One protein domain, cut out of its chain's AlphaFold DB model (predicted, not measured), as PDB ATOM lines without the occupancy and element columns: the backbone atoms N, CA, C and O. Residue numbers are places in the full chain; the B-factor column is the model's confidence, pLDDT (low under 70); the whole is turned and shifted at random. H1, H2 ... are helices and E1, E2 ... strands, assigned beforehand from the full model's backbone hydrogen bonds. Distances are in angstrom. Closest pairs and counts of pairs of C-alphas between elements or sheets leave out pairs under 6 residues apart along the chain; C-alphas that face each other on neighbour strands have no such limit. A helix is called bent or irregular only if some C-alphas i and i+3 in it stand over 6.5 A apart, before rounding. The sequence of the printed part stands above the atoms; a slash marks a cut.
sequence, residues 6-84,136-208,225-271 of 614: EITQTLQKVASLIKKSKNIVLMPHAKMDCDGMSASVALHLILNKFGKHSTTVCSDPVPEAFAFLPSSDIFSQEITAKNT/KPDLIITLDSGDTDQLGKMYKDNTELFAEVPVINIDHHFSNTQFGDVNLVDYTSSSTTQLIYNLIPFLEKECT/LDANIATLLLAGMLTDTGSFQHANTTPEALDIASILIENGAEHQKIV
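This is residues 6 to 84, 136 to 208 and 225 to 271 of the 614 residues of an uncharacterized protein of Candidatus Peregrinibacteria bacterium (UniProt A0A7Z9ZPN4). A twisted wall of five parallel strands is covered on one face by H1, H2 and H5; H6 packs on H2 and H5, and H7 and H8 pack on H6, farther from the sheet. The short H3 and H4 are apart from these six helices, with H4 grazing the sheet. Look through 199 printed residues with eight named helices and five named strands, in the order H1 E1 H2 E2 E3 H3 H4 E4 E5 H5 H6 H7 H8; the sheet's order is E2 E1 E3 E4 E5. The class is mixed, and the whole is compact and rounded, with a radius of gyration of the C-alphas of 15.3 A and spans of 42 by 37 by 37 A.

Find C-alpha 6 at (162.935, 159.812, 169.590); from there H1 runs 21.4 A to residue 20. Next come E1, residues 23 to 28, 16.8 A; H2, residues 34 to 49, 22.3 A; and E2, residues 53 to 56. Past a cut, E3 begins at C-alpha 139, (177.493, 153.135, 154.540), and ends at 143. Read on through H3, 152 to 156, H4, 159 to 164, E4, 167 to 171, E5, 182 to 185, and H5, 192 to 207, 21.3 A. H5 is only just irregular, C-alphas 198 and 201 being 6.9 A apart, with a kink of 39 degrees near residue 201. After a second cut follow H6, 227 to 240, 20.0 A; H7, 251 to 262, 16.9 A; and H8, 267 to 271, ending at (155.998, 174.797, 139.028).

Start in the parallel sheet: N 24 and O 53 (E1, E2) are 2.8 A apart, N 141 and O 25 (E3, E1) 2.8 A, N 168 and O 140 (E4, E3) 2.8 A, and N 184 and O 169 (E5, E4) 2.8 A, each within hydrogen-bond range. E1, H2, E2 and E3, H3 H4, E4 are strand-helix-strand units, parallel neighbours joined through helices, with right-handed crossovers. H1, H2 and H5 on one face make two layers with the sheet. H2 runs along the strands at a height over the sheet of 8.2 A. H2, H5 and H6 form a bundle, three helices together; H2 touches H6 at Asp 35 and Gly 236, C-alphas 3.7 A apart. H6, the hub, forms a helical hairpin with H7. Every O i to N i+4 pair is within hydrogen-bond range in H1, H2, H3, H4, H6, H7 and H8; in H5, 10 of 12 are.

The farthest C-alphas, of Thr 84 and Ala 247, are 45.0 A apart. Gaps of 15.4 A, C-alphas 84 to 136, and 14.6 A, 208 to 225, mark the cuts. Of the links printed whole, none is long. Look for low confidence, under 70, at residues 79 to 84.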
ATOM      1  N   GLU A   6     162.514 160.973 170.370       89.56
ATOM      2  CA  GLU A   6     162.935 159.812 169.590       89.56
ATOM      3  C   GLU A   6     163.504 160.219 168.226       89.56
ATOM      4  O   GLU A   6     164.665 159.924 167.954       89.56
ATOM      5  N   ILE A   7     162.772 161.018 167.436       93.31
ATOM      6  CA  ILE A   7     163.260 161.529 166.142       93.31
ATOM      7  C   ILE A   7     164.557 162.326 166.315       93.31
ATOM      8  O   ILE A   7     165.514 162.128 165.571       93.31
ATOM      9  N   THR A   8     164.649 163.158 167.357       93.56
ATOM     10  CA  THR A   8     165.883 163.905 167.668       93.56
ATOM     11  C   THR A   8     167.077 162.976 167.909       93.56
ATOM     12  O   THR A   8     168.184 163.252 167.447       93.56
ATOM     13  N   GLN A   9     166.879 161.883 168.650       94.81
ATOM     14  CA  GLN A   9     167.932 160.901 168.925       94.81
ATOM     15  C   GLN A   9     168.334 160.145 167.657       94.81
ATOM     16  O   GLN A   9     169.526 159.919 167.432       94.81
ATOM     17  N   THR A  10     167.368 159.803 166.809       96.94
ATOM     18  CA  THR A  10     167.627 159.150 165.525       96.94
ATOM     19  C   THR A  10     168.399 160.065 164.576       96.94
ATOM     20  O   THR A  10     169.420 159.636 164.045       96.94
ATOM     21  N   LEU A  11     168.017 161.341 164.447       96.94
ATOM     22  CA  LEU A  11     168.752 162.346 163.662       96.94
ATOM     23  C   LEU A  11     170.218 162.464 164.113       96.94
ATOM     24  O   LEU A  11     171.131 162.470 163.287       96.94
ATOM     25  N   GLN A  12     170.470 162.472 165.427       95.88
ATOM     26  CA  GLN A  12     171.833 162.459 165.980       95.88
ATOM     27  C   GLN A  12     172.596 161.175 165.630       95.88
ATOM     28  O   GLN A  12     173.775 161.233 165.274       95.88
ATOM     29  N   LYS A  13     171.940 160.010 165.716       97.00
ATOM     30  CA  LYS A  13     172.544 158.714 165.375       97.00
ATOM     31  C   LYS A  13     172.917 158.651 163.892       97.00
ATOM     32  O   LYS A  13     174.039 158.256 163.578       97.00
ATOM     33  N   VAL A  14     172.019 159.092 163.008       98.06
ATOM     34  CA  VAL A  14     172.244 159.198 161.558       98.06
ATOM     35  C   VAL A  14     173.433 160.113 161.266       98.06
ATOM     36  O   VAL A  14     174.390 159.684 160.621       98.06
ATOM     37  N   ALA A  15     173.445 161.331 161.816       97.00
ATOM     38  CA  ALA A  15     174.550 162.271 161.620       97.00
ATOM     39  C   ALA A  15     175.897 161.716 162.127       97.00
ATOM     40  O   ALA A  15     176.921 161.862 161.459       97.00
ATOM     41  N   SER A  16     175.907 161.010 163.263       96.06
ATOM     42  CA  SER A  16     177.115 160.372 163.805       96.06
ATOM     43  C   SER A  16     177.651 159.244 162.913       96.06
ATOM     44  O   SER A  16     178.868 159.109 162.748       96.06
ATOM     45  N   LEU A  17     176.770 158.432 162.318       96.69
ATOM     46  CA  LEU A  17     177.166 157.393 161.363       96.69
ATOM     47  C   LEU A  17     177.725 158.004 160.076       96.69
ATOM     48  O   LEU A  17     178.802 157.604 159.629       96.69
ATOM     49  N   ILE A  18     177.071 159.036 159.539       96.56
ATOM     50  CA  ILE A  18     177.561 159.782 158.372       96.56
ATOM     51  C   ILE A  18     178.936 160.404 158.658       96.56
ATOM     52  O   ILE A  18     179.847 160.310 157.835       96.56
ATOM     53  N   LYS A  19     179.143 160.979 159.851       94.19
ATOM     54  CA  LYS A  19     180.444 161.523 160.273       94.19
ATOM     55  C   LYS A  19     181.556 160.472 160.237       94.19
ATOM     56  O   LYS A  19     182.668 160.799 159.821       94.19
ATOM     57  N   LYS A  20     181.284 159.231 160.647       94.25
ATOM     58  CA  LYS A  20     182.271 158.133 160.666       94.25
ATOM     59  C   LYS A  20     182.544 157.534 159.285       94.25
ATOM     60  O   LYS A  20     183.621 156.982 159.077       94.25
ATOM     61  N   SER A  21     181.595 157.669 158.370       91.81
ATOM     62  CA  SER A  21     181.637 157.070 157.035       91.81
ATOM     63  C   SER A  21     182.390 157.960 156.046       91.81
ATOM     64  O   SER A  21     182.482 159.183 156.232       91.81
ATOM     65  N   LYS A  22     182.966 157.363 155.003       83.69
ATOM     66  CA  LYS A  22     183.696 158.080 153.947       83.69
ATOM     67  C   LYS A  22     183.116 157.834 152.561       83.69
ATOM     68  O   LYS A  22     183.121 158.785 151.783       83.69
ATOM     69  N   ASN A  23     182.643 156.620 152.275       85.44
ATOM     70  CA  ASN A  23     182.140 156.188 150.973       85.44
ATOM     71  C   ASN A  23     180.686 155.733 151.115       85.44
ATOM     72  O   ASN A  23     180.406 154.591 151.475       85.44
ATOM     73  N   ILE A  24     179.772 156.653 150.832       94.00
ATOM     74  CA  ILE A  24     178.351 156.507 151.122       94.00
ATOM     75  C   ILE A  24     177.592 156.219 149.825       94.00
ATOM     76  O   ILE A  24     177.721 156.951 148.846       94.00
ATOM     77  N   VAL A  25     176.767 155.180 149.808       94.62
ATOM     78  CA  VAL A  25     175.818 154.935 148.714       94.62
ATOM     79  C   VAL A  25     174.465 155.511 149.102       94.62
ATOM     80  O   VAL A  25     173.995 155.267 150.208       94.62
ATOM     81  N   LEU A  26     173.858 156.282 148.204       97.06
ATOM     82  CA  LEU A  26     172.513 156.834 148.352       97.06
ATOM     83  C   LEU A  26     171.594 156.132 147.355       97.06
ATOM     84  O   LEU A  26     171.911 156.102 146.166       97.06
ATOM     85  N   MET A  27     170.489 155.561 147.823       95.81
ATOM     86  CA  MET A  27     169.626 154.725 146.990       95.81
ATOM     87  C   MET A  27     168.147 155.040 147.232       95.81
ATOM     88  O   MET A  27     167.635 154.684 148.295       95.81
ATOM     89  N   PRO A  28     167.455 155.694 146.285       96.75
ATOM     90  CA  PRO A  28     166.008 155.803 146.334       96.75
ATOM     91  C   PRO A  28     165.323 154.494 145.918       96.75
ATOM     92  O   PRO A  28     165.978 153.543 145.479       96.75
ATOM     93  N   HIS A  29     163.995 154.446 146.021       95.19
ATOM     94  CA  HIS A  29     163.200 153.407 145.366       95.19
ATOM     95  C   HIS A  29     163.430 153.386 143.836       95.19
ATOM     96  O   HIS A  29     163.741 154.403 143.215       95.19
ATOM     97  N   ALA A  30     163.273 152.211 143.219       91.19
ATOM     98  CA  ALA A  30     163.588 151.965 141.811       91.19
ATOM     99  C   ALA A  30     162.790 152.874 140.867       91.19
ATOM    100  O   ALA A  30     163.375 153.544 140.026       91.19
ATOM    101  N   LYS A  31     161.469 152.969 141.048       89.50
ATOM    102  CA  LYS A  31     160.594 153.829 140.233       89.50
ATOM    103  C   LYS A  31     160.633 155.284 140.699       89.50
ATOM    104  O   LYS A  31     159.596 155.789 141.110       89.50
ATOM    105  N   MET A  32     161.809 155.908 140.659       88.88
ATOM    106  CA  MET A  32     162.055 157.234 141.233       88.88
ATOM    107  C   MET A  32     160.958 158.236 140.890       88.88
ATOM    108  O   MET A  32     160.752 158.579 139.720       88.88
ATOM    109  N   ASP A  33     160.312 158.744 141.928       95.06
ATOM    110  CA  ASP A  33     159.554 159.975 141.845       95.06
ATOM    111  C   ASP A  33     160.460 161.183 142.142       95.06
ATOM    112  O   ASP A  33     161.691 161.085 142.236       95.06
ATOM    113  N   CYS A  34     159.853 162.365 142.211       96.94
ATOM    114  CA  CYS A  34     160.594 163.594 142.434       96.94
ATOM    115  C   CYS A  34     161.089 163.726 143.884       96.94
ATOM    116  O   CYS A  34     162.127 164.361 144.080       96.94
ATOM    117  N   ASP A  35     160.416 163.137 144.881       97.94
ATOM    118  CA  ASP A  35     160.834 163.240 146.282       97.94
ATOM    119  C   ASP A  35     162.056 162.360 146.546       97.94
ATOM    120  O   ASP A  35     163.114 162.881 146.917       97.94
ATOM    121  N   GLY A  36     161.991 161.068 146.213       97.06
ATOM    122  CA  GLY A  36     163.116 160.143 146.350       97.06
ATOM    123  C   GLY A  36     164.347 160.568 145.546       97.06
ATOM    124  O   GLY A  36     165.482 160.550 146.052       97.06
ATOM    125  N   MET A  37     164.147 161.033 144.305       97.12
ATOM    126  CA  MET A  37     165.238 161.567 143.488       97.12
ATOM    127  C   MET A  37     165.846 162.824 144.127       97.12
ATOM    128  O   MET A  37     167.065 162.903 144.309       97.12
ATOM    129  N   SER A  38     165.018 163.806 144.491       98.25
ATOM    130  CA  SER A  38     165.506 165.081 145.021       98.25
ATOM    131  C   SER A  38     166.155 164.930 146.391       98.25
ATOM    132  O   SER A  38     167.177 165.569 146.640       98.25
ATOM    133  N   ALA A  39     165.640 164.052 147.254       98.50
ATOM    134  CA  ALA A  39     166.244 163.717 148.539       98.50
ATOM    135  C   ALA A  39     167.652 163.132 148.356       98.50
ATOM    136  O   ALA A  39     168.599 163.560 149.022       98.50
ATOM    137  N   SER A  40     167.812 162.217 147.394       98.00
ATOM    138  CA  SER A  40     169.099 161.599 147.056       98.00
ATOM    139  C   SER A  40     170.115 162.607 146.531       98.00
ATOM    140  O   SER A  40     171.247 162.656 147.020       98.00
ATOM    141  N   VAL A  41     169.723 163.447 145.573       98.06
ATOM    142  CA  VAL A  41     170.625 164.451 144.994       98.06
ATOM    143  C   VAL A  41     170.939 165.559 146.004       98.06
ATOM    144  O   VAL A  41     172.098 165.950 146.147       98.06
ATOM    145  N   ALA A  42     169.954 166.037 146.770       98.44
ATOM    146  CA  ALA A  42     170.180 167.048 147.801       98.44
ATOM    147  C   ALA A  42     171.155 166.536 148.867       98.44
ATOM    148  O   ALA A  42     172.138 167.213 149.181       98.44
ATOM    149  N   LEU A  43     170.941 165.315 149.374       98.38
ATOM    150  CA  LEU A  43     171.845 164.705 150.344       98.38
ATOM    151  C   LEU A  43     173.242 164.489 149.747       98.38
ATOM    152  O   LEU A  43     174.227 164.788 150.418       98.38
ATOM    153  N   HIS A  44     173.358 164.072 148.482       96.44
ATOM    154  CA  HIS A  44     174.647 163.971 147.787       96.44
ATOM    155  C   HIS A  44     175.422 165.298 147.806       96.44
ATOM    156  O   HIS A  44     176.589 165.345 148.211       96.44
ATOM    157  N   LEU A  45     174.770 166.397 147.418       94.69
ATOM    158  CA  LEU A  45     175.383 167.727 147.393       94.69
ATOM    159  C   LEU A  45     175.773 168.208 148.800       94.69
ATOM    160  O   LEU A  45     176.869 168.747 148.986       94.69
ATOM    161  N   ILE A  46     174.923 167.963 149.803       95.62
ATOM    162  CA  ILE A  46     175.200 168.277 151.213       95.62
ATOM    163  C   ILE A  46     176.428 167.496 151.707       95.62
ATOM    164  O   ILE A  46     177.362 168.081 152.258       95.62
ATOM    165  N   LEU A  47     176.473 166.184 151.472       93.19
ATOM    166  CA  LEU A  47     177.580 165.317 151.881       93.19
ATOM    167  C   LEU A  47     178.904 165.733 151.224       93.19
ATOM    168  O   LEU A  47     179.931 165.819 151.906       93.19
ATOM    169  N   ASN A  48     178.881 166.091 149.937       88.25
ATOM    170  CA  ASN A  48     180.056 166.606 149.231       88.25
ATOM    171  C   ASN A  48     180.568 167.921 149.844       88.25
ATOM    172  O   ASN A  48     181.781 168.127 149.946       88.25
ATOM    173  N   LYS A  49     179.677 168.811 150.313       87.69
ATOM    174  CA  LYS A  49     180.086 170.045 151.010       87.69
ATOM    175  C   LYS A  49     180.815 169.762 152.324       87.69
ATOM    176  O   LYS A  49     181.695 170.558 152.671       87.69
ATOM    177  N   PHE A  50     180.517 168.646 152.989       85.69
ATOM    178  CA  PHE A  50     181.236 168.135 154.165       85.69
ATOM    179  C   PHE A  50     182.457 167.263 153.821       85.69
ATOM    180  O   PHE A  50     183.048 166.647 154.706       85.69
ATOM    181  N   GLY A  51     182.855 167.192 152.546       79.38
ATOM    182  CA  GLY A  51     184.020 166.420 152.105       79.38
ATOM    183  C   GLY A  51     183.826 164.902 152.163       79.38
ATOM    184  O   GLY A  51     184.809 164.163 152.127       79.38
ATOM    185  N   LYS A  52     182.581 164.427 152.268       84.06
ATOM    186  CA  LYS A  52     182.243 163.005 152.149       84.06
ATOM    187  C   LYS A  52     182.183 162.611 150.679       84.06
ATOM    188  O   LYS A  52     181.829 163.431 149.836       84.06
ATOM    189  N   HIS A  53     182.498 161.357 150.375       83.81
ATOM    190  CA  HIS A  53     182.237 160.795 149.057       83.81
ATOM    191  C   HIS A  53     180.894 160.089 149.098       83.81
ATOM    192  O   HIS A  53     180.697 159.180 149.902       83.81
ATOM    193  N   SER A  54     179.974 160.513 148.238       89.81
ATOM    194  CA  SER A  54     178.709 159.814 148.063       89.81
ATOM    195  C   SER A  54     178.444 159.503 146.595       89.81
ATOM    196  O   SER A  54     178.922 160.211 145.710       89.81
ATOM    197  N   THR A  55     177.721 158.423 146.324       89.62
ATOM    198  CA  THR A  55     177.285 158.033 144.977       89.62
ATOM    199  C   THR A  55     175.804 157.704 145.035       89.62
ATOM    200  O   THR A  55     175.393 156.898 145.868       89.62
ATOM    201  N   THR A  56     175.009 158.340 144.179       91.88
ATOM    202  CA  THR A  56     173.590 158.026 144.024       91.88
ATOM    203  C   THR A  56     173.429 156.889 143.025       91.88
ATOM    204  O   THR A  56     174.070 156.870 141.969       91.88
ATOM    205  N   VAL A  57     172.596 155.914 143.369       91.44
ATOM    206  CA  VAL A  57     172.409 154.715 142.557       91.44
ATOM    207  C   VAL A  57     170.932 154.372 142.435       91.44
ATOM    208  O   VAL A  57     170.207 154.435 143.420       91.44
ATOM    209  N   CYS A  58     170.486 154.008 141.236       90.50
ATOM    210  CA  CYS A  58     169.122 153.543 140.997       90.50
ATOM    211  C   CYS A  58     169.089 152.604 139.786       90.50
ATOM    212  O   CYS A  58     169.873 152.779 138.851       90.50
ATOM    213  N   SER A  59     168.210 151.596 139.804       84.31
ATOM    214  CA  SER A  59     168.061 150.674 138.672       84.31
ATOM    215  C   SER A  59     167.374 151.320 137.476       84.31
ATOM    216  O   SER A  59     167.716 151.000 136.336       84.31
ATOM    217  N   ASP A  60     166.411 152.205 137.724       88.56
ATOM    218  CA  ASP A  60     165.593 152.782 136.664       88.56
ATOM    219  C   ASP A  60     166.170 154.150 136.268       88.56
ATOM    220  O   ASP A  60     166.808 154.826 137.083       88.56
ATOM    221  N   PRO A  61     166.013 154.569 135.002       88.56
ATOM    222  CA  PRO A  61     166.472 155.881 134.575       88.56
ATOM    223  C   PRO A  61     165.673 156.988 135.265       88.56
ATOM    224  O   PRO A  61     164.490 156.835 135.562       88.56
ATOM    225  N   VAL A  62     166.318 158.138 135.454       90.25
ATOM    226  CA  VAL A  62     165.640 159.346 135.929       90.25
ATOM    227  C   VAL A  62     164.580 159.771 134.906       90.25
ATOM    228  O   VAL A  62     164.917 159.919 133.725       90.25
ATOM    229  N   PRO A  63     163.315 159.978 135.319       91.81
ATOM    230  CA  PRO A  63     162.276 160.475 134.427       91.81
ATOM    231  C   PRO A  63     162.660 161.800 133.758       91.81
ATOM    232  O   PRO A  63     163.147 162.724 134.410       91.81
ATOM    233  N   GLU A  64     162.376 161.932 132.457       91.31
ATOM    234  CA  GLU A  64     162.705 163.136 131.673       91.31
ATOM    235  C   GLU A  64     162.089 164.413 132.268       91.31
ATOM    236  O   GLU A  64     162.707 165.479 132.242       91.31
ATOM    237  N   ALA A  65     160.914 164.290 132.894       91.31
ATOM    238  CA  ALA A  65     160.243 165.380 133.596       91.31
ATOM    239  C   ALA A  65     161.115 166.038 134.683       91.31
ATOM    240  O   ALA A  65     160.890 167.198 135.017       91.31
ATOM    241  N   PHE A  66     162.121 165.336 135.217       95.38
ATOM    242  CA  PHE A  66     162.999 165.819 136.284       95.38
ATOM    243  C   PHE A  66     164.352 166.332 135.777       95.38
ATOM    244  O   PHE A  66     165.123 166.890 136.557       95.38
ATOM    245  N   ALA A  67     164.636 166.232 134.473       94.38
ATOM    246  CA  ALA A  67     165.926 166.607 133.885       94.38
ATOM    247  C   ALA A  67     166.299 168.091 134.092       94.38
ATOM    248  O   ALA A  67     167.469 168.463 134.043       94.38
ATOM    249  N   PHE A  68     165.313 168.962 134.344       95.94
ATOM    250  CA  PHE A  68     165.549 170.382 134.627       95.94
ATOM    251  C   PHE A  68     166.109 170.645 136.038       95.94
ATOM    252  O   PHE A  68     166.562 171.769 136.304       95.94
ATOM    253  N   LEU A  69     166.022 169.664 136.945       97.56
ATOM    254  CA  LEU A  69     166.487 169.790 138.323       97.56
ATOM    255  C   LEU A  69     168.021 169.720 138.394       97.56
ATOM    256  O   LEU A  69     168.647 169.013 137.597       97.56
ATOM    257  N   PRO A  70     168.649 170.449 139.337       95.19
ATOM    258  CA  PRO A  70     170.101 170.495 139.453       95.19
ATOM    259  C   PRO A  70     170.699 169.107 139.683       95.19
ATOM    260  O   PRO A  70     170.310 168.423 140.622       95.19
ATOM    261  N   SER A  71     171.710 168.733 138.891       93.44
ATOM    262  CA  SER A  71     172.428 167.454 139.036       93.44
ATOM    263  C   SER A  71     171.509 166.222 138.993       93.44
ATOM    264  O   SER A  71     171.762 165.249 139.690       93.44
ATOM    265  N   SER A  72     170.425 166.252 138.214       92.31
ATOM    266  CA  SER A  72     169.516 165.104 138.048       92.31
ATOM    267  C   SER A  72     170.158 163.927 137.294       92.31
ATOM    268  O   SER A  72     169.697 162.798 137.397       92.31
ATOM    269  N   ASP A  73     171.265 164.154 136.592       88.75
ATOM    270  CA  ASP A  73     171.985 163.191 135.752       88.75
ATOM    271  C   ASP A  73     173.048 162.358 136.495       88.75
ATOM    272  O   ASP A  73     173.742 161.544 135.885       88.75
ATOM    273  N   ILE A  74     173.199 162.530 137.813       88.50
ATOM    274  CA  ILE A  74     174.297 161.916 138.582       88.50
ATOM    275  C   ILE A  74     174.077 160.439 138.958       88.50
ATOM    276  O   ILE A  74     174.987 159.818 139.513       88.50
ATOM    277  N   PHE A  75     172.891 159.880 138.702       88.38
ATOM    278  CA  PHE A  75     172.549 158.512 139.101       88.38
ATOM    279  C   PHE A  75     173.337 157.468 138.308       88.38
ATOM    280  O   PHE A  75     173.365 157.467 137.077       88.38
ATOM    281  N   SER A  76     173.953 156.539 139.033       84.38
ATOM    282  CA  SER A  76     174.618 155.372 138.460       84.38
ATOM    283  C   SER A  76     173.704 154.147 138.506       84.38
ATOM    284  O   SER A  76     173.048 153.888 139.512       84.38
ATOM    285  N   GLN A  77     173.722 153.343 137.443       81.19
ATOM    286  CA  GLN A  77     173.065 152.028 137.415       81.19
ATOM    287  C   GLN A  77     173.910 150.931 138.078       81.19
ATOM    288  O   GLN A  77     173.480 149.790 138.204       81.19
ATOM    289  N   GLU A  78     175.118 151.278 138.524       72.56
ATOM    290  CA  GLU A  78     176.027 150.380 139.224       72.56
ATOM    291  C   GLU A  78     176.489 150.994 140.542       72.56
ATOM    292  O   GLU A  78     176.735 152.203 140.637       72.56
ATOM    293  N   ILE A  79     176.714 150.140 141.539       68.19
ATOM    294  CA  ILE A  79     177.370 150.519 142.791       68.19
ATOM    295  C   ILE A  79     178.884 150.596 142.535       68.19
ATOM    296  O   ILE A  79     179.658 149.707 142.881       68.19
ATOM    297  N   THR A  80     179.320 151.666 141.867       56.88
ATOM    298  CA  THR A  80     180.736 151.975 141.641       56.88
ATOM    299  C   THR A  80     181.051 153.372 142.162       56.88
ATOM    300  O   THR A  80     180.556 154.380 141.666       56.88
ATOM    301  N   ALA A  81     181.907 153.457 143.182       50.16
ATOM    302  CA  ALA A  81     182.385 154.735 143.693       50.16
ATOM    303  C   ALA A  81     183.317 155.394 142.660       50.16
ATOM    304  O   ALA A  81     184.523 155.141 142.629       50.16
ATOM    305  N   LYS A  82     182.772 156.247 141.788       43.44
ATOM    306  CA  LYS A  82     183.572 157.048 140.853       43.44
ATOM    307  C   LYS A  82     184.293 158.150 141.625       43.44
ATOM    308  O   LYS A  82     183.726 159.199 141.905       43.44
ATOM    309  N   ASN A  83     185.567 157.949 141.942       41.50
ATOM    310  CA  ASN A  83     186.432 159.036 142.390       41.50
ATOM    311  C   ASN A  83     187.607 159.193 141.417       41.50
ATOM    312  O   ASN A  83     188.437 158.302 141.250       41.50
ATOM    313  N   THR A  84     187.685 160.368 140.792       41.78
ATOM    314  CA  THR A  84     188.729 160.782 139.840       41.78
ATOM    315  C   THR A  84     190.114 160.949 140.480       41.78
ATOM    316  O   THR A  84     191.084 161.226 139.779       41.78
ATOM    317  N   LYS A 136     184.706 149.988 148.128       71.56
ATOM    318  CA  LYS A 136     183.606 149.321 148.826       71.56
ATOM    319  C   LYS A 136     182.917 150.369 149.714       71.56
ATOM    320  O   LYS A 136     183.630 151.043 150.470       71.56
ATOM    321  N   PRO A 137     181.590 150.554 149.607       86.69
ATOM    322  CA  PRO A 137     180.899 151.513 150.452       86.69
ATOM    323  C   PRO A 137     181.005 151.093 151.917       86.69
ATOM    324  O   PRO A 137     181.025 149.903 152.232       86.69
ATOM    325  N   ASP A 138     181.107 152.079 152.802       91.44
ATOM    326  CA  ASP A 138     181.118 151.876 154.253       91.44
ATOM    327  C   ASP A 138     179.792 152.271 154.917       91.44
ATOM    328  O   ASP A 138     179.605 152.020 156.107       91.44
ATOM    329  N   LEU A 139     178.857 152.821 154.136       96.31
ATOM    330  CA  LEU A 139     177.493 153.135 154.540       96.31
ATOM    331  C   LEU A 139     176.558 153.113 153.324       96.31
ATOM    332  O   LEU A 139     176.895 153.659 152.272       96.31
ATOM    333  N   ILE A 140     175.366 152.546 153.493       97.00
ATOM    334  CA  ILE A 140     174.248 152.678 152.554       97.00
ATOM    335  C   ILE A 140     173.172 153.535 153.224       97.00
ATOM    336  O   ILE A 140     172.847 153.336 154.393       97.00
ATOM    337  N   ILE A 141     172.620 154.495 152.491       98.50
ATOM    338  CA  ILE A 141     171.463 155.284 152.904       98.50
ATOM    339  C   ILE A 141     170.367 155.063 151.870       98.50
ATOM    340  O   ILE A 141     170.509 155.477 150.718       98.50
ATOM    341  N   THR A 142     169.291 154.400 152.277       98.19
ATOM    342  CA  THR A 142     168.078 154.281 151.473       98.19
ATOM    343  C   THR A 142     167.172 155.464 151.756       98.19
ATOM    344  O   THR A 142     167.053 155.900 152.904       98.19
ATOM    345  N   LEU A 143     166.579 156.012 150.704       98.31
ATOM    346  CA  LEU A 143     165.795 157.239 150.755       98.31
ATOM    347  C   LEU A 143     164.438 156.963 150.136       98.31
ATOM    348  O   LEU A 143     164.382 156.373 149.064       98.31
ATOM    349  N   ASP A 144     163.370 157.388 150.796       97.81
ATOM    350  CA  ASP A 144     162.029 157.343 150.215       97.81
ATOM    351  C   ASP A 144     161.634 155.932 149.743       97.81
ATOM    352  O   ASP A 144     161.260 155.676 148.599       97.81
ATOM    353  N   SER A 145     161.883 154.952 150.611       96.50
ATOM    354  CA  SER A 145     161.667 153.545 150.302       96.50
ATOM    355  C   SER A 145     161.140 152.816 151.529       96.50
ATOM    356  O   SER A 145     161.848 152.634 152.530       96.50
ATOM    357  N   GLY A 146     159.881 152.385 151.427       95.06
ATOM    358  CA  GLY A 146     159.154 151.735 152.515       95.06
ATOM    359  C   GLY A 146     159.655 150.328 152.843       95.06
ATOM    360  O   GLY A 146     159.589 149.891 153.989       95.06
ATOM    361  N   ASP A 147     160.177 149.608 151.856       96.00
ATOM    362  CA  ASP A 147     160.624 148.225 151.989       96.00
ATOM    363  C   ASP A 147     161.766 147.915 151.008       96.00
ATOM    364  O   ASP A 147     162.069 148.684 150.097       96.00
ATOM    365  N   THR A 148     162.414 146.765 151.184       95.44
ATOM    366  CA  THR A 148     163.537 146.356 150.332       95.44
ATOM    367  C   THR A 148     163.128 145.973 148.909       95.44
ATOM    368  O   THR A 148     163.972 145.995 148.015       95.44
ATOM    369  N   ASP A 149     161.863 145.613 148.672       94.12
ATOM    370  CA  ASP A 149     161.388 145.255 147.332       94.12
ATOM    371  C   ASP A 149     161.304 146.492 146.431       94.12
ATOM    372  O   ASP A 149     161.614 146.409 145.237       94.12
ATOM    373  N   GLN A 150     160.973 147.651 147.006       94.75
ATOM    374  CA  GLN A 150     160.949 148.939 146.315       94.75
ATOM    375  C   GLN A 150     162.328 149.385 145.809       94.75
ATOM    376  O   GLN A 150     162.392 150.115 144.825       94.75
ATOM    377  N   LEU A 151     163.428 148.909 146.400       93.94
ATOM    378  CA  LEU A 151     164.799 149.156 145.918       93.94
ATOM    379  C   LEU A 151     165.137 148.374 144.630       93.94
ATOM    380  O   LEU A 151     166.177 148.590 144.002       93.94
ATOM    381  N   GLY A 152     164.269 147.444 144.221       92.12
ATOM    382  CA  GLY A 152     164.343 146.766 142.932       92.12
ATOM    383  C   GLY A 152     165.596 145.907 142.741       92.12
ATOM    384  O   GLY A 152     166.066 145.217 143.651       92.12
ATOM    385  N   LYS A 153     166.125 145.906 141.511       88.81
ATOM    386  CA  LYS A 153     167.291 145.084 141.139       88.81
ATOM    387  C   LYS A 153     168.545 145.461 141.924       88.81
ATOM    388  O   LYS A 153     169.321 144.577 142.264       88.81
ATOM    389  N   MET A 154     168.701 146.738 142.288       86.62
ATOM    390  CA  MET A 154     169.879 147.201 143.028       86.62
ATOM    391  C   MET A 154     170.035 146.492 144.371       86.62
ATOM    392  O   MET A 154     171.153 146.139 144.739       86.62
ATOM    393  N   TYR A 155     168.933 146.226 145.072       91.00
ATOM    394  CA  TYR A 155     168.964 145.420 146.289       91.00
ATOM    395  C   TYR A 155     169.159 143.930 145.985       91.00
ATOM    396  O   TYR A 155     170.058 143.301 146.542       91.00
ATOM    397  N   LYS A 156     168.357 143.369 145.069       89.31
ATOM    398  CA  LYS A 156     168.354 141.925 144.756       89.31
ATOM    399  C   LYS A 156     169.718 141.413 144.290       89.31
ATOM    400  O   LYS A 156     170.154 140.357 144.744       89.31
ATOM    401  N   ASP A 157     170.409 142.189 143.463       84.50
ATOM    402  CA  ASP A 157     171.705 141.817 142.892       84.50
ATOM    403  C   ASP A 157     172.875 142.066 143.865       84.50
ATOM    404  O   ASP A 157     173.992 141.622 143.613       84.50
ATOM    405  N   ASN A 158     172.638 142.753 144.993       85.38
ATOM    406  CA  ASN A 158     173.673 143.141 145.960       85.38
ATOM    407  C   ASN A 158     173.312 142.779 147.413       85.38
ATOM    408  O   ASN A 158     173.813 143.408 148.340       85.38
ATOM    409  N   THR A 159     172.468 141.772 147.647       87.50
ATOM    410  CA  THR A 159     171.990 141.396 148.999       87.50
ATOM    411  C   THR A 159     173.113 141.173 150.019       87.50
ATOM    412  O   THR A 159     172.996 141.607 151.164       87.50
ATOM    413  N   GLU A 160     174.231 140.567 149.608       83.38
ATOM    414  CA  GLU A 160     175.420 140.390 150.456       83.38
ATOM    415  C   GLU A 160     175.995 141.733 150.933       83.38
ATOM    416  O   GLU A 160     176.351 141.879 152.100       83.38
ATOM    417  N   LEU A 161     176.020 142.748 150.063       85.94
ATOM    418  CA  LEU A 161     176.500 144.085 150.410       85.94
ATOM    419  C   LEU A 161     175.631 144.724 151.499       85.94
ATOM    420  O   LEU A 161     176.169 145.299 152.441       85.94
ATOM    421  N   PHE A 162     174.307 144.590 151.391       90.25
ATOM    422  CA  PHE A 162     173.353 145.096 152.387       90.25
ATOM    423  C   PHE A 162     173.435 144.357 153.729       90.25
ATOM    424  O   PHE A 162     173.054 144.918 154.750       90.25
ATOM    425  N   ALA A 163     173.933 143.119 153.746       88.69
ATOM    426  CA  ALA A 163     174.176 142.380 154.983       88.69
ATOM    427  C   ALA A 163     175.505 142.768 155.663       88.69
ATOM    428  O   ALA A 163     175.656 142.595 156.872       88.69
ATOM    429  N   GLU A 164     176.482 143.264 154.898       89.38
ATOM    430  CA  GLU A 164     177.822 143.601 155.395       89.38
ATOM    431  C   GLU A 164     178.015 145.085 155.729       89.38
ATOM    432  O   GLU A 164     178.845 145.426 156.577       89.38
ATOM    433  N   VAL A 165     177.306 145.973 155.031       93.19
ATOM    434  CA  VAL A 165     177.453 147.426 155.142       93.19
ATOM    435  C   VAL A 165     176.286 147.993 155.947       93.19
ATOM    436  O   VAL A 165     175.146 147.683 155.615       93.19
ATOM    437  N   PRO A 166     176.532 148.851 156.957       97.44
ATOM    438  CA  PRO A 166     175.456 149.490 157.704       97.44
ATOM    439  C   PRO A 166     174.463 150.214 156.789       97.44
ATOM    440  O   PRO A 166     174.875 150.950 155.886       97.44
ATOM    441  N   VAL A 167     173.170 150.054 157.065       98.19
ATOM    442  CA  VAL A 167     172.072 150.656 156.302       98.19
ATOM    443  C   VAL A 167     171.321 151.673 157.160       98.19
ATOM    444  O   VAL A 167     170.849 151.371 158.256       98.19
ATOM    445  N   ILE A 168     171.178 152.894 156.649       98.75
ATOM    446  CA  ILE A 168     170.257 153.902 157.183       98.75
ATOM    447  C   ILE A 168     169.047 153.974 156.253       98.75
ATOM    448  O   ILE A 168     169.231 154.228 155.070       98.75
ATOM    449  N   ASN A 169     167.835 153.810 156.780       98.62
ATOM    450  CA  ASN A 169     166.606 154.104 156.045       98.62
ATOM    451  C   ASN A 169     166.066 155.477 156.469       98.62
ATOM    452  O   ASN A 169     165.855 155.701 157.662       98.62
ATOM    453  N   ILE A 170     165.892 156.393 155.514       98.69
ATOM    454  CA  ILE A 170     165.243 157.694 155.700       98.69
ATOM    455  C   ILE A 170     163.975 157.713 154.850       98.69
ATOM    456  O   ILE A 170     164.067 157.700 153.625       98.69
ATOM    457  N   ASP A 171     162.813 157.761 155.493       98.50
ATOM    458  CA  ASP A 171     161.530 157.633 154.803       98.50
ATOM    459  C   ASP A 171     160.380 158.271 155.602       98.50
ATOM    460  O   ASP A 171     160.488 158.485 156.809       98.50
ATOM    461  N   HIS A 172     159.261 158.562 154.950       96.56
ATOM    462  CA  HIS A 172     158.055 159.108 155.582       96.56
ATOM    463  C   HIS A 172     156.802 158.235 155.369       96.56
ATOM    464  O   HIS A 172     155.741 158.521 155.924       96.56
ATOM    465  N   HIS A 173     156.896 157.125 154.634       94.94
ATOM    466  CA  HIS A 173     155.745 156.261 154.392       94.94
ATOM    467  C   HIS A 173     155.266 155.547 155.667       94.94
ATOM    468  O   HIS A 173     156.031 154.889 156.376       94.94
ATOM    469  N   PHE A 174     153.954 155.581 155.929       92.31
ATOM    470  CA  PHE A 174     153.350 154.856 157.059       92.31
ATOM    471  C   PHE A 174     153.539 153.331 156.963       92.31
ATOM    472  O   PHE A 174     153.609 152.644 157.980       92.31
ATOM    473  N   SER A 175     153.626 152.794 155.744       91.62
ATOM    474  CA  SER A 175     153.828 151.367 155.467       91.62
ATOM    475  C   SER A 175     155.275 150.894 155.625       91.62
ATOM    476  O   SER A 175     155.536 149.711 155.413       91.62
ATOM    477  N   ASN A 176     156.212 151.782 155.974       96.81
ATOM    478  CA  ASN A 176     157.630 151.455 156.043       96.81
ATOM    479  C   ASN A 176     157.924 150.312 157.038       96.81
ATOM    480  O   ASN A 176     157.466 150.314 158.184       96.81
ATOM    481  N   THR A 177     158.727 149.336 156.611       97.06
ATOM    482  CA  THR A 177     159.043 148.118 157.373       97.06
ATOM    483  C   THR A 177     160.244 148.266 158.309       97.06
ATOM    484  O   THR A 177     160.602 147.311 158.996       97.06
ATOM    485  N   GLN A 178     160.882 149.437 158.327       96.94
ATOM    486  CA  GLN A 178     162.049 149.794 159.137       96.94
ATOM    487  C   GLN A 178     163.224 148.826 158.946       96.94
ATOM    488  O   GLN A 178     163.828 148.346 159.904       96.94
ATOM    489  N   PHE A 179     163.530 148.510 157.687       97.31
ATOM    490  CA  PHE A 179     164.501 147.473 157.329       97.31
ATOM    491  C   PHE A 179     165.978 147.865 157.518       97.31
ATOM    492  O   PHE A 179     166.845 147.004 157.390       97.31
ATOM    493  N   GLY A 180     166.292 149.137 157.786       97.56
ATOM    494  CA  GLY A 180     167.663 149.587 158.028       97.56
ATOM    495  C   GLY A 180     168.157 149.265 159.443       97.56
ATOM    496  O   GLY A 180     167.372 149.050 160.368       97.56
ATOM    497  N   ASP A 181     169.474 149.321 159.655       98.06
ATOM    498  CA  ASP A 181     170.083 149.271 160.996       98.06
ATOM    499  C   ASP A 181     169.756 150.528 161.823       98.06
ATOM    500  O   ASP A 181     169.751 150.526 163.065       98.06
ATOM    501  N   VAL A 182     169.514 151.643 161.128       98.31
ATOM    502  CA  VAL A 182     168.977 152.886 161.685       98.31
ATOM    503  C   VAL A 182     167.854 153.385 160.791       98.31
ATOM    504  O   VAL A 182     168.072 153.627 159.612       98.31
ATOM    505  N   ASN A 183     166.675 153.599 161.370       98.38
ATOM    506  CA  ASN A 183     165.481 154.011 160.639       98.38
ATOM    507  C   ASN A 183     165.059 155.409 161.099       98.38
ATOM    508  O   ASN A 183     164.528 155.569 162.197       98.38
ATOM    509  N   LEU A 184     165.340 156.425 160.283       98.38
ATOM    510  CA  LEU A 184     164.784 157.768 160.410       98.38
ATOM    511  C   LEU A 184     163.459 157.802 159.651       98.38
ATOM    512  O   LEU A 184     163.410 158.223 158.500       98.38
ATOM    513  N   VAL A 185     162.410 157.319 160.315       97.25
ATOM    514  CA  VAL A 185     161.063 157.259 159.748       97.25
ATOM    515  C   VAL A 185     160.133 158.177 160.522       97.25
ATOM    516  O   VAL A 185     159.957 158.002 161.729       97.25
ATOM    517  N   ASP A 186     159.543 159.152 159.835       95.50
ATOM    518  CA  ASP A 186     158.565 160.075 160.414       95.50
ATOM    519  C   ASP A 186     157.389 160.273 159.456       95.50
ATOM    520  O   ASP A 186     157.436 161.089 158.538       95.50
ATOM    521  N   TYR A 187     156.305 159.544 159.717       91.75
ATOM    522  CA  TYR A 187     155.072 159.604 158.932       91.75
ATOM    523  C   TYR A 187     154.276 160.902 159.112       91.75
ATOM    524  O   TYR A 187     153.227 161.069 158.494       91.75
ATOM    525  N   THR A 188     154.726 161.810 159.985       92.31
ATOM    526  CA  THR A 188     154.160 163.160 160.097       92.31
ATOM    527  C   THR A 188     154.886 164.175 159.211       92.31
ATOM    528  O   THR A 188     154.390 165.289 159.035       92.31
ATOM    529  N   SER A 189     156.032 163.794 158.632       94.94
ATOM    530  CA  SER A 189     156.747 164.590 157.636       94.94
ATOM    531  C   SER A 189     155.980 164.595 156.316       94.94
ATOM    532  O   SER A 189     155.455 163.567 155.888       94.94
ATOM    533  N   SER A 190     155.949 165.746 155.645       95.88
ATOM    534  CA  SER A 190     155.254 165.895 154.359       95.88
ATOM    535  C   SER A 190     155.976 165.255 153.177       95.88
ATOM    536  O   SER A 190     155.424 165.271 152.092       95.88
ATOM    537  N   SER A 191     157.223 164.821 153.374       98.06
ATOM    538  CA  SER A 191     158.108 164.242 152.356       98.06
ATOM    539  C   SER A 191     159.408 163.738 152.995       98.06
ATOM    540  O   SER A 191     159.788 164.155 154.105       98.06
ATOM    541  N   THR A 192     160.147 162.903 152.272       98.50
ATOM    542  CA  THR A 192     161.534 162.531 152.566       98.50
ATOM    543  C   THR A 192     162.479 163.732 152.416       98.50
ATOM    544  O   THR A 192     163.377 163.915 153.244       98.50
ATOM    545  N   THR A 193     162.276 164.628 151.442       98.62
ATOM    546  CA  THR A 193     163.066 165.875 151.329       98.62
ATOM    547  C   THR A 193     162.945 166.783 152.560       98.62
ATOM    548  O   THR A 193     163.956 167.344 153.001       98.62
ATOM    549  N   GLN A 194     161.775 166.864 153.205       98.25
ATOM    550  CA  GLN A 194     161.643 167.541 154.504       98.25
ATOM    551  C   GLN A 194     162.529 166.889 155.588       98.25
ATOM    552  O   GLN A 194     163.159 167.599 156.378       98.25
ATOM    553  N   LEU A 195     162.660 165.557 155.614       98.19
ATOM    554  CA  LEU A 195     163.568 164.867 156.543       98.19
ATOM    555  C   LEU A 195     165.036 165.179 156.265       98.19
ATOM    556  O   LEU A 195     165.814 165.362 157.205       98.19
ATOM    557  N   ILE A 196     165.415 165.307 154.992       98.50
ATOM    558  CA  ILE A 196     166.765 165.739 154.617       98.50
ATOM    559  C   ILE A 196     167.038 167.158 155.108       98.50
ATOM    560  O   ILE A 196     168.094 167.394 155.696       98.50
ATOM    561  N   TYR A 197     166.085 168.084 154.956       98.06
ATOM    562  CA  TYR A 197     166.204 169.428 155.524       98.06
ATOM    563  C   TYR A 197     166.403 169.383 157.048       98.06
ATOM    564  O   TYR A 197     167.333 169.993 157.581       98.06
ATOM    565  N   ASN A 198     165.590 168.588 157.746       96.62
ATOM    566  CA  ASN A 198     165.655 168.415 159.199       96.62
ATOM    567  C   ASN A 198     166.981 167.804 159.683       96.62
ATOM    568  O   ASN A 198     167.399 168.045 160.819       96.62
ATOM    569  N   LEU A 199     167.666 167.035 158.833       97.19
ATOM    570  CA  LEU A 199     168.964 166.425 159.117       97.19
ATOM    571  C   LEU A 199     170.135 167.421 159.009       97.19
ATOM    572  O   LEU A 199     171.146 167.237 159.697       97.19
ATOM    573  N   ILE A 200     170.006 168.496 158.219       95.69
ATOM    574  CA  ILE A 200     171.086 169.471 157.966       95.69
ATOM    575  C   ILE A 200     171.711 170.016 159.263       95.69
ATOM    576  O   ILE A 200     172.933 169.910 159.397       95.69
ATOM    577  N   PRO A 201     170.954 170.523 160.261       93.31
ATOM    578  CA  PRO A 201     171.553 171.084 161.477       93.31
ATOM    579  C   PRO A 201     172.364 170.063 162.290       93.31
ATOM    580  O   PRO A 201     173.327 170.418 162.974       93.31
ATOM    581  N   PHE A 202     171.992 168.780 162.227       94.50
ATOM    582  CA  PHE A 202     172.714 167.704 162.908       94.50
ATOM    583  C   PHE A 202     174.008 167.358 162.173       94.50
ATOM    584  O   PHE A 202     175.035 167.160 162.820       94.50
ATOM    585  N   LEU A 203     173.983 167.350 160.837       93.38
ATOM    586  CA  LEU A 203     175.187 167.197 160.020       93.38
ATOM    587  C   LEU A 203     176.148 168.366 160.211       93.38
ATOM    588  O   LEU A 203     177.335 168.137 160.413       93.38
ATOM    589  N   GLU A 204     175.654 169.605 160.225       90.81
ATOM    590  CA  GLU A 204     176.477 170.781 160.515       90.81
ATOM    591  C   GLU A 204     177.151 170.655 161.880       90.81
ATOM    592  O   GLU A 204     178.360 170.859 162.000       90.81
ATOM    593  N   LYS A 205     176.403 170.252 162.909       90.25
ATOM    594  CA  LYS A 205     176.956 170.068 164.250       90.25
ATOM    595  C   LYS A 205     178.023 168.969 164.303       90.25
ATOM    596  O   LYS A 205     179.065 169.172 164.919       90.25
ATOM    597  N   GLU A 206     177.769 167.814 163.694       88.31
ATOM    598  CA  GLU A 206     178.657 166.649 163.783       88.31
ATOM    599  C   GLU A 206     179.872 166.747 162.849       88.31
ATOM    600  O   GLU A 206     180.978 166.363 163.238       88.31
ATOM    601  N   CYS A 207     179.699 167.266 161.634       82.12
ATOM    602  CA  CYS A 207     180.720 167.263 160.584       82.12
ATOM    603  C   CYS A 207     181.580 168.538 160.538       82.12
ATOM    604  O   CYS A 207     182.591 168.537 159.839       82.12
ATOM    605  N   THR A 208     181.228 169.605 161.268       76.31
ATOM    606  CA  THR A 208     181.980 170.885 161.254       76.31
ATOM    607  C   THR A 208     182.982 171.019 162.415       76.31
ATOM    608  O   THR A 208     183.779 171.954 162.446       76.31
ATOM    609  N   LEU A 225     172.861 175.076 152.638       92.31
ATOM    610  CA  LEU A 225     171.649 175.300 151.874       92.31
ATOM    611  C   LEU A 225     171.857 176.395 150.815       92.31
ATOM    612  O   LEU A 225     171.561 177.561 151.052       92.31
ATOM    613  N   ASP A 226     172.408 176.023 149.660       94.56
ATOM    614  CA  ASP A 226     172.452 176.898 148.481       94.56
ATOM    615  C   ASP A 226     171.204 176.740 147.596       94.56
ATOM    616  O   ASP A 226     170.375 175.862 147.828       94.56
ATOM    617  N   ALA A 227     171.098 177.564 146.551       97.06
ATOM    618  CA  ALA A 227     169.964 177.566 145.627       97.06
ATOM    619  C   ALA A 227     169.697 176.202 144.964       97.06
ATOM    620  O   ALA A 227     168.539 175.858 144.730       97.06
ATOM    621  N   ASN A 228     170.730 175.397 144.687       97.56
ATOM    622  CA  ASN A 228     170.552 174.090 144.051       97.56
ATOM    623  C   ASN A 228     169.950 173.085 145.034       97.56
ATOM    624  O   ASN A 228     168.963 172.427 144.709       97.56
ATOM    625  N   ILE A 229     170.505 173.001 146.247       98.38
ATOM    626  CA  ILE A 229     169.959 172.139 147.305       98.38
ATOM    627  C   ILE A 229     168.556 172.610 147.681       98.38
ATOM    628  O   ILE A 229     167.652 171.788 147.792       98.38
ATOM    629  N   ALA A 230     168.344 173.919 147.809       98.50
ATOM    630  CA  ALA A 230     167.038 174.473 148.128       98.50
ATOM    631  C   ALA A 230     165.992 174.157 147.045       98.50
ATOM    632  O   ALA A 230     164.866 173.797 147.374       98.50
ATOM    633  N   THR A 231     166.374 174.223 145.763       98.75
ATOM    634  CA  THR A 231     165.512 173.842 144.631       98.75
ATOM    635  C   THR A 231     165.129 172.365 144.681       98.75
ATOM    636  O   THR A 231     163.961 172.048 144.492       98.75
ATOM    637  N   LEU A 232     166.081 171.470 144.962       98.69
ATOM    638  CA  LEU A 232     165.820 170.030 145.072       98.69
ATOM    639  C   LEU A 232     164.877 169.723 146.238       98.69
ATOM    640  O   LEU A 232     163.850 169.080 146.047       98.69
ATOM    641  N   LEU A 233     165.185 170.233 147.433       98.75
ATOM    642  CA  LEU A 233     164.347 170.013 148.613       98.75
ATOM    643  C   LEU A 233     162.926 170.552 148.398       98.75
ATOM    644  O   LEU A 233     161.960 169.873 148.725       98.75
ATOM    645  N   LEU A 234     162.788 171.735 147.786       98.81
ATOM    646  CA  LEU A 234     161.475 172.310 147.493       98.81
ATOM    647  C   LEU A 234     160.721 171.494 146.436       98.81
ATOM    648  O   LEU A 234     159.503 171.374 146.527       98.81
ATOM    649  N   ALA A 235     161.417 170.945 145.437       98.62
ATOM    650  CA  ALA A 235     160.792 170.146 144.389       98.62
ATOM    651  C   ALA A 235     160.146 168.874 144.949       98.62
ATOM    652  O   ALA A 235     158.978 168.642 144.654       98.62
ATOM    653  N   GLY A 236     160.862 168.117 145.791       98.38
ATOM    654  CA  GLY A 236     160.314 166.923 146.450       98.38
ATOM    655  C   GLY A 236     159.109 167.242 147.341       98.38
ATOM    656  O   GLY A 236     158.044 166.650 147.177       98.38
ATOM    657  N   MET A 237     159.225 168.276 148.184       98.50
ATOM    658  CA  MET A 237     158.122 168.732 149.040       98.50
ATOM    659  C   MET A 237     156.882 169.141 148.240       98.50
ATOM    660  O   MET A 237     155.755 168.833 148.627       98.50
ATOM    661  N   LEU A 238     157.065 169.861 147.127       98.19
ATOM    662  CA  LEU A 238     155.949 170.280 146.284       98.19
ATOM    663  C   LEU A 238     155.277 169.089 145.615       98.19
ATOM    664  O   LEU A 238     154.053 169.062 145.560       98.19
ATOM    665  N   THR A 239     156.029 168.125 145.086       96.50
ATOM    666  CA  THR A 239     155.414 166.971 144.423       96.50
ATOM    667  C   THR A 239     154.647 166.095 145.394       96.50
ATOM    668  O   THR A 239     153.521 165.725 145.079       96.50
ATOM    669  N   ASP A 240     155.192 165.847 146.584       95.75
ATOM    670  CA  ASP A 240     154.553 164.936 147.532       95.75
ATOM    671  C   ASP A 240     153.304 165.546 148.196       95.75
ATOM    672  O   ASP A 240     152.334 164.864 148.520       95.75
ATOM    673  N   THR A 241     153.255 166.877 148.314       95.19
ATOM    674  CA  THR A 241     152.093 167.600 148.864       95.19
ATOM    675  C   THR A 241     151.083 168.070 147.816       95.19
ATOM    676  O   THR A 241     150.132 168.784 148.154       95.19
ATOM    677  N   GLY A 242     151.281 167.745 146.534       91.38
ATOM    678  CA  GLY A 242     150.433 168.256 145.450       91.38
ATOM    679  C   GLY A 242     150.463 169.779 145.355       91.38
ATOM    680  O   GLY A 242     149.429 170.428 145.223       91.38
ATOM    681  N   SER A 243     151.646 170.373 145.500       94.81
ATOM    682  CA  SER A 243     151.855 171.813 145.646       94.81
ATOM    683  C   SER A 243     151.091 172.394 146.845       94.81
ATOM    684  O   SER A 243     150.448 173.442 146.732       94.81
ATOM    685  N   PHE A 244     151.188 171.716 147.992       96.00
ATOM    686  CA  PHE A 244     150.544 172.064 149.264       96.00
ATOM    687  C   PHE A 244     149.007 171.999 149.270       96.00
ATOM    688  O   PHE A 244     148.351 172.679 150.062       96.00
ATOM    689  N   GLN A 245     148.418 171.204 148.375       90.00
ATOM    690  CA  GLN A 245     146.964 171.020 148.278       90.00
ATOM    691  C   GLN A 245     146.482 169.761 149.005       90.00
ATOM    692  O   GLN A 245     145.301 169.642 149.327       90.00
ATOM    693  N   HIS A 246     147.379 168.807 149.253       87.44
ATOM    694  CA  HIS A 246     147.050 167.527 149.868       87.44
ATOM    695  C   HIS A 246     147.097 167.584 151.401       87.44
ATOM    696  O   HIS A 246     147.698 168.476 152.006       87.44
ATOM    697  N   ALA A 247     146.452 166.606 152.044       83.69
ATOM    698  CA  ALA A 247     146.274 166.551 153.497       83.69
ATOM    699  C   ALA A 247     147.579 166.341 154.294       83.69
ATOM    700  O   ALA A 247     147.607 166.613 155.492       83.69
ATOM    701  N   ASN A 248     148.654 165.888 153.643       88.69
ATOM    702  CA  ASN A 248     150.007 165.794 154.209       88.69
ATOM    703  C   ASN A 248     150.726 167.159 154.297       88.69
ATOM    704  O   ASN A 248     151.842 167.234 154.809       88.69
ATOM    705  N   THR A 249     150.101 168.253 153.849       94.00
ATOM    706  CA  THR A 249     150.625 169.615 154.030       94.00
ATOM    707  C   THR A 249     150.573 170.027 155.502       94.00
ATOM    708  O   THR A 249     149.500 170.121 156.097       94.00
ATOM    709  N   THR A 250     151.729 170.340 156.090       94.25
ATOM    710  CA  THR A 250     151.842 170.770 157.494       94.25
ATOM    711  C   THR A 250     152.304 172.228 157.612       94.25
ATOM    712  O   THR A 250     152.933 172.749 156.690       94.25
ATOM    713  N   PRO A 251     152.061 172.906 158.756       95.81
ATOM    714  CA  PRO A 251     152.633 174.232 159.002       95.81
ATOM    715  C   PRO A 251     154.162 174.251 158.874       95.81
ATOM    716  O   PRO A 251     154.718 175.174 158.294       95.81
ATOM    717  N   GLU A 252     154.835 173.196 159.347       94.88
ATOM    718  CA  GLU A 252     156.290 173.072 159.229       94.88
ATOM    719  C   GLU A 252     156.737 172.957 157.764       94.88
ATOM    720  O   GLU A 252     157.729 173.578 157.390       94.88
ATOM    721  N   ALA A 253     155.996 172.239 156.913       96.62
ATOM    722  CA  ALA A 253     156.302 172.162 155.485       96.62
ATOM    723  C   ALA A 253     156.244 173.545 154.809       96.62
ATOM    724  O   ALA A 253     157.123 173.882 154.016       96.62
ATOM    725  N   LEU A 254     155.257 174.376 155.160       98.06
ATOM    726  CA  LEU A 254     155.139 175.744 154.639       98.06
ATOM    727  C   LEU A 254     156.261 176.660 155.149       98.06
ATOM    728  O   LEU A 254     156.833 177.422 154.366       98.06
ATOM    729  N   ASP A 255     156.622 176.554 156.430       97.69
ATOM    730  CA  ASP A 255     157.742 177.301 157.014       97.69
ATOM    731  C   ASP A 255     159.068 176.940 156.324       97.69
ATOM    732  O   ASP A 255     159.841 177.817 155.933       97.69
ATOM    733  N   ILE A 256     159.321 175.641 156.121       97.88
ATOM    734  CA  ILE A 256     160.511 175.155 155.414       97.88
ATOM    735  C   ILE A 256     160.500 175.660 153.972       97.88
ATOM    736  O   ILE A 256     161.508 176.194 153.520       97.88
ATOM    737  N   ALA A 257     159.371 175.569 153.265       98.31
ATOM    738  CA  ALA A 257     159.258 176.068 151.899       98.31
ATOM    739  C   ALA A 257     159.601 177.563 151.798       98.31
ATOM    740  O   ALA A 257     160.332 177.952 150.885       98.31
ATOM    741  N   SER A 258     159.159 178.382 152.761       98.31
ATOM    742  CA  SER A 258     159.549 179.798 152.849       98.31
ATOM    743  C   SER A 258     161.069 179.954 152.926       98.31
ATOM    744  O   SER A 258     161.659 180.688 152.135       98.31
ATOM    745  N   ILE A 259     161.722 179.198 153.813       97.44
ATOM    746  CA  ILE A 259     163.182 179.234 153.980       97.44
ATOM    747  C   ILE A 259     163.902 178.769 152.706       97.44
ATOM    748  O   ILE A 259     164.909 179.359 152.313       97.44
ATOM    749  N   LEU A 260     163.416 177.724 152.034       98.19
ATOM    750  CA  LEU A 260     164.015 177.237 150.789       98.19
ATOM    751  C   LEU A 260     163.926 178.297 149.680       98.19
ATOM    752  O   LEU A 260     164.908 178.534 148.976       98.19
ATOM    753  N   ILE A 261     162.789 178.989 149.565       98.12
ATOM    754  CA  ILE A 261     162.608 180.100 148.619       98.12
ATOM    755  C   ILE A 261     163.549 181.264 148.956       98.12
ATOM    756  O   ILE A 261     164.213 181.782 148.057       98.12
ATOM    757  N   GLU A 262     163.681 181.631 150.233       97.12
ATOM    758  CA  GLU A 262     164.643 182.648 150.692       97.12
ATOM    759  C   GLU A 262     166.097 182.281 150.350       97.12
ATOM    760  O   GLU A 262     166.904 183.160 150.051       97.12
ATOM    761  N   ASN A 263     166.430 180.985 150.332       96.25
ATOM    762  CA  ASN A 263     167.749 180.474 149.945       96.25
ATOM    763  C   ASN A 263     167.909 180.272 148.424       96.25
ATOM    764  O   ASN A 263     168.889 179.675 147.976       96.25
ATOM    765  N   GLY A 264     166.986 180.804 147.621       97.12
ATOM    766  CA  GLY A 264     167.107 180.863 146.166       97.12
ATOM    767  C   GLY A 264     166.548 179.652 145.425       97.12
ATOM    768  O   GLY A 264     166.912 179.451 144.267       97.12
ATOM    769  N   ALA A 265     165.678 178.851 146.049       98.25
ATOM    770  CA  ALA A 265     164.976 177.785 145.339       98.25
ATOM    771  C   ALA A 265     164.213 178.337 144.120       98.25
ATOM    772  O   ALA A 265     163.435 179.290 144.228       98.25
ATOM    773  N   GLU A 266     164.386 177.715 142.949       97.94
ATOM    774  CA  GLU A 266     163.760 178.145 141.693       97.94
ATOM    775  C   GLU A 266     162.269 177.738 141.613       97.94
ATOM    776  O   GLU A 266     161.845 177.054 140.679       97.94
ATOM    777  N   HIS A 267     161.441 178.173 142.571       97.69
ATOM    778  CA  HIS A 267     160.024 177.794 142.702       97.69
ATOM    779  C   HIS A 267     159.242 177.859 141.377       97.69
ATOM    780  O   HIS A 267     158.579 176.901 140.986       97.69
ATOM    781  N   GLN A 268     159.365 178.961 140.627       97.12
ATOM    782  CA  GLN A 268     158.653 179.125 139.352       97.12
ATOM    783  C   GLN A 268     159.092 178.111 138.288       97.12
ATOM    784  O   GLN A 268     158.277 177.683 137.470       97.12
ATOM    785  N   LYS A 269     160.368 177.710 138.292       97.06
ATOM    786  CA  LYS A 269     160.902 176.699 137.375       97.06
ATOM    787  C   LYS A 269     160.363 175.319 137.730       97.06
ATOM    788  O   LYS A 269     159.961 174.607 136.814       97.06
ATOM    789  N   ILE A 270     160.287 174.987 139.021       97.94
ATOM    790  CA  ILE A 270     159.675 173.745 139.511       97.94
ATOM    791  C   ILE A 270     158.207 173.684 139.074       97.94
ATOM    792  O   ILE A 270     157.809 172.763 138.366       97.94
ATOM    793  N   VAL A 271     157.422 174.719 139.396       96.25
ATOM    794  CA  VAL A 271     155.998 174.797 139.028       96.25
ATOM    795  C   VAL A 271     155.797 174.646 137.520       96.25
ATOM    796  O   VAL A 271     154.915 173.912 137.074       96.25
TER     797      VAL A 271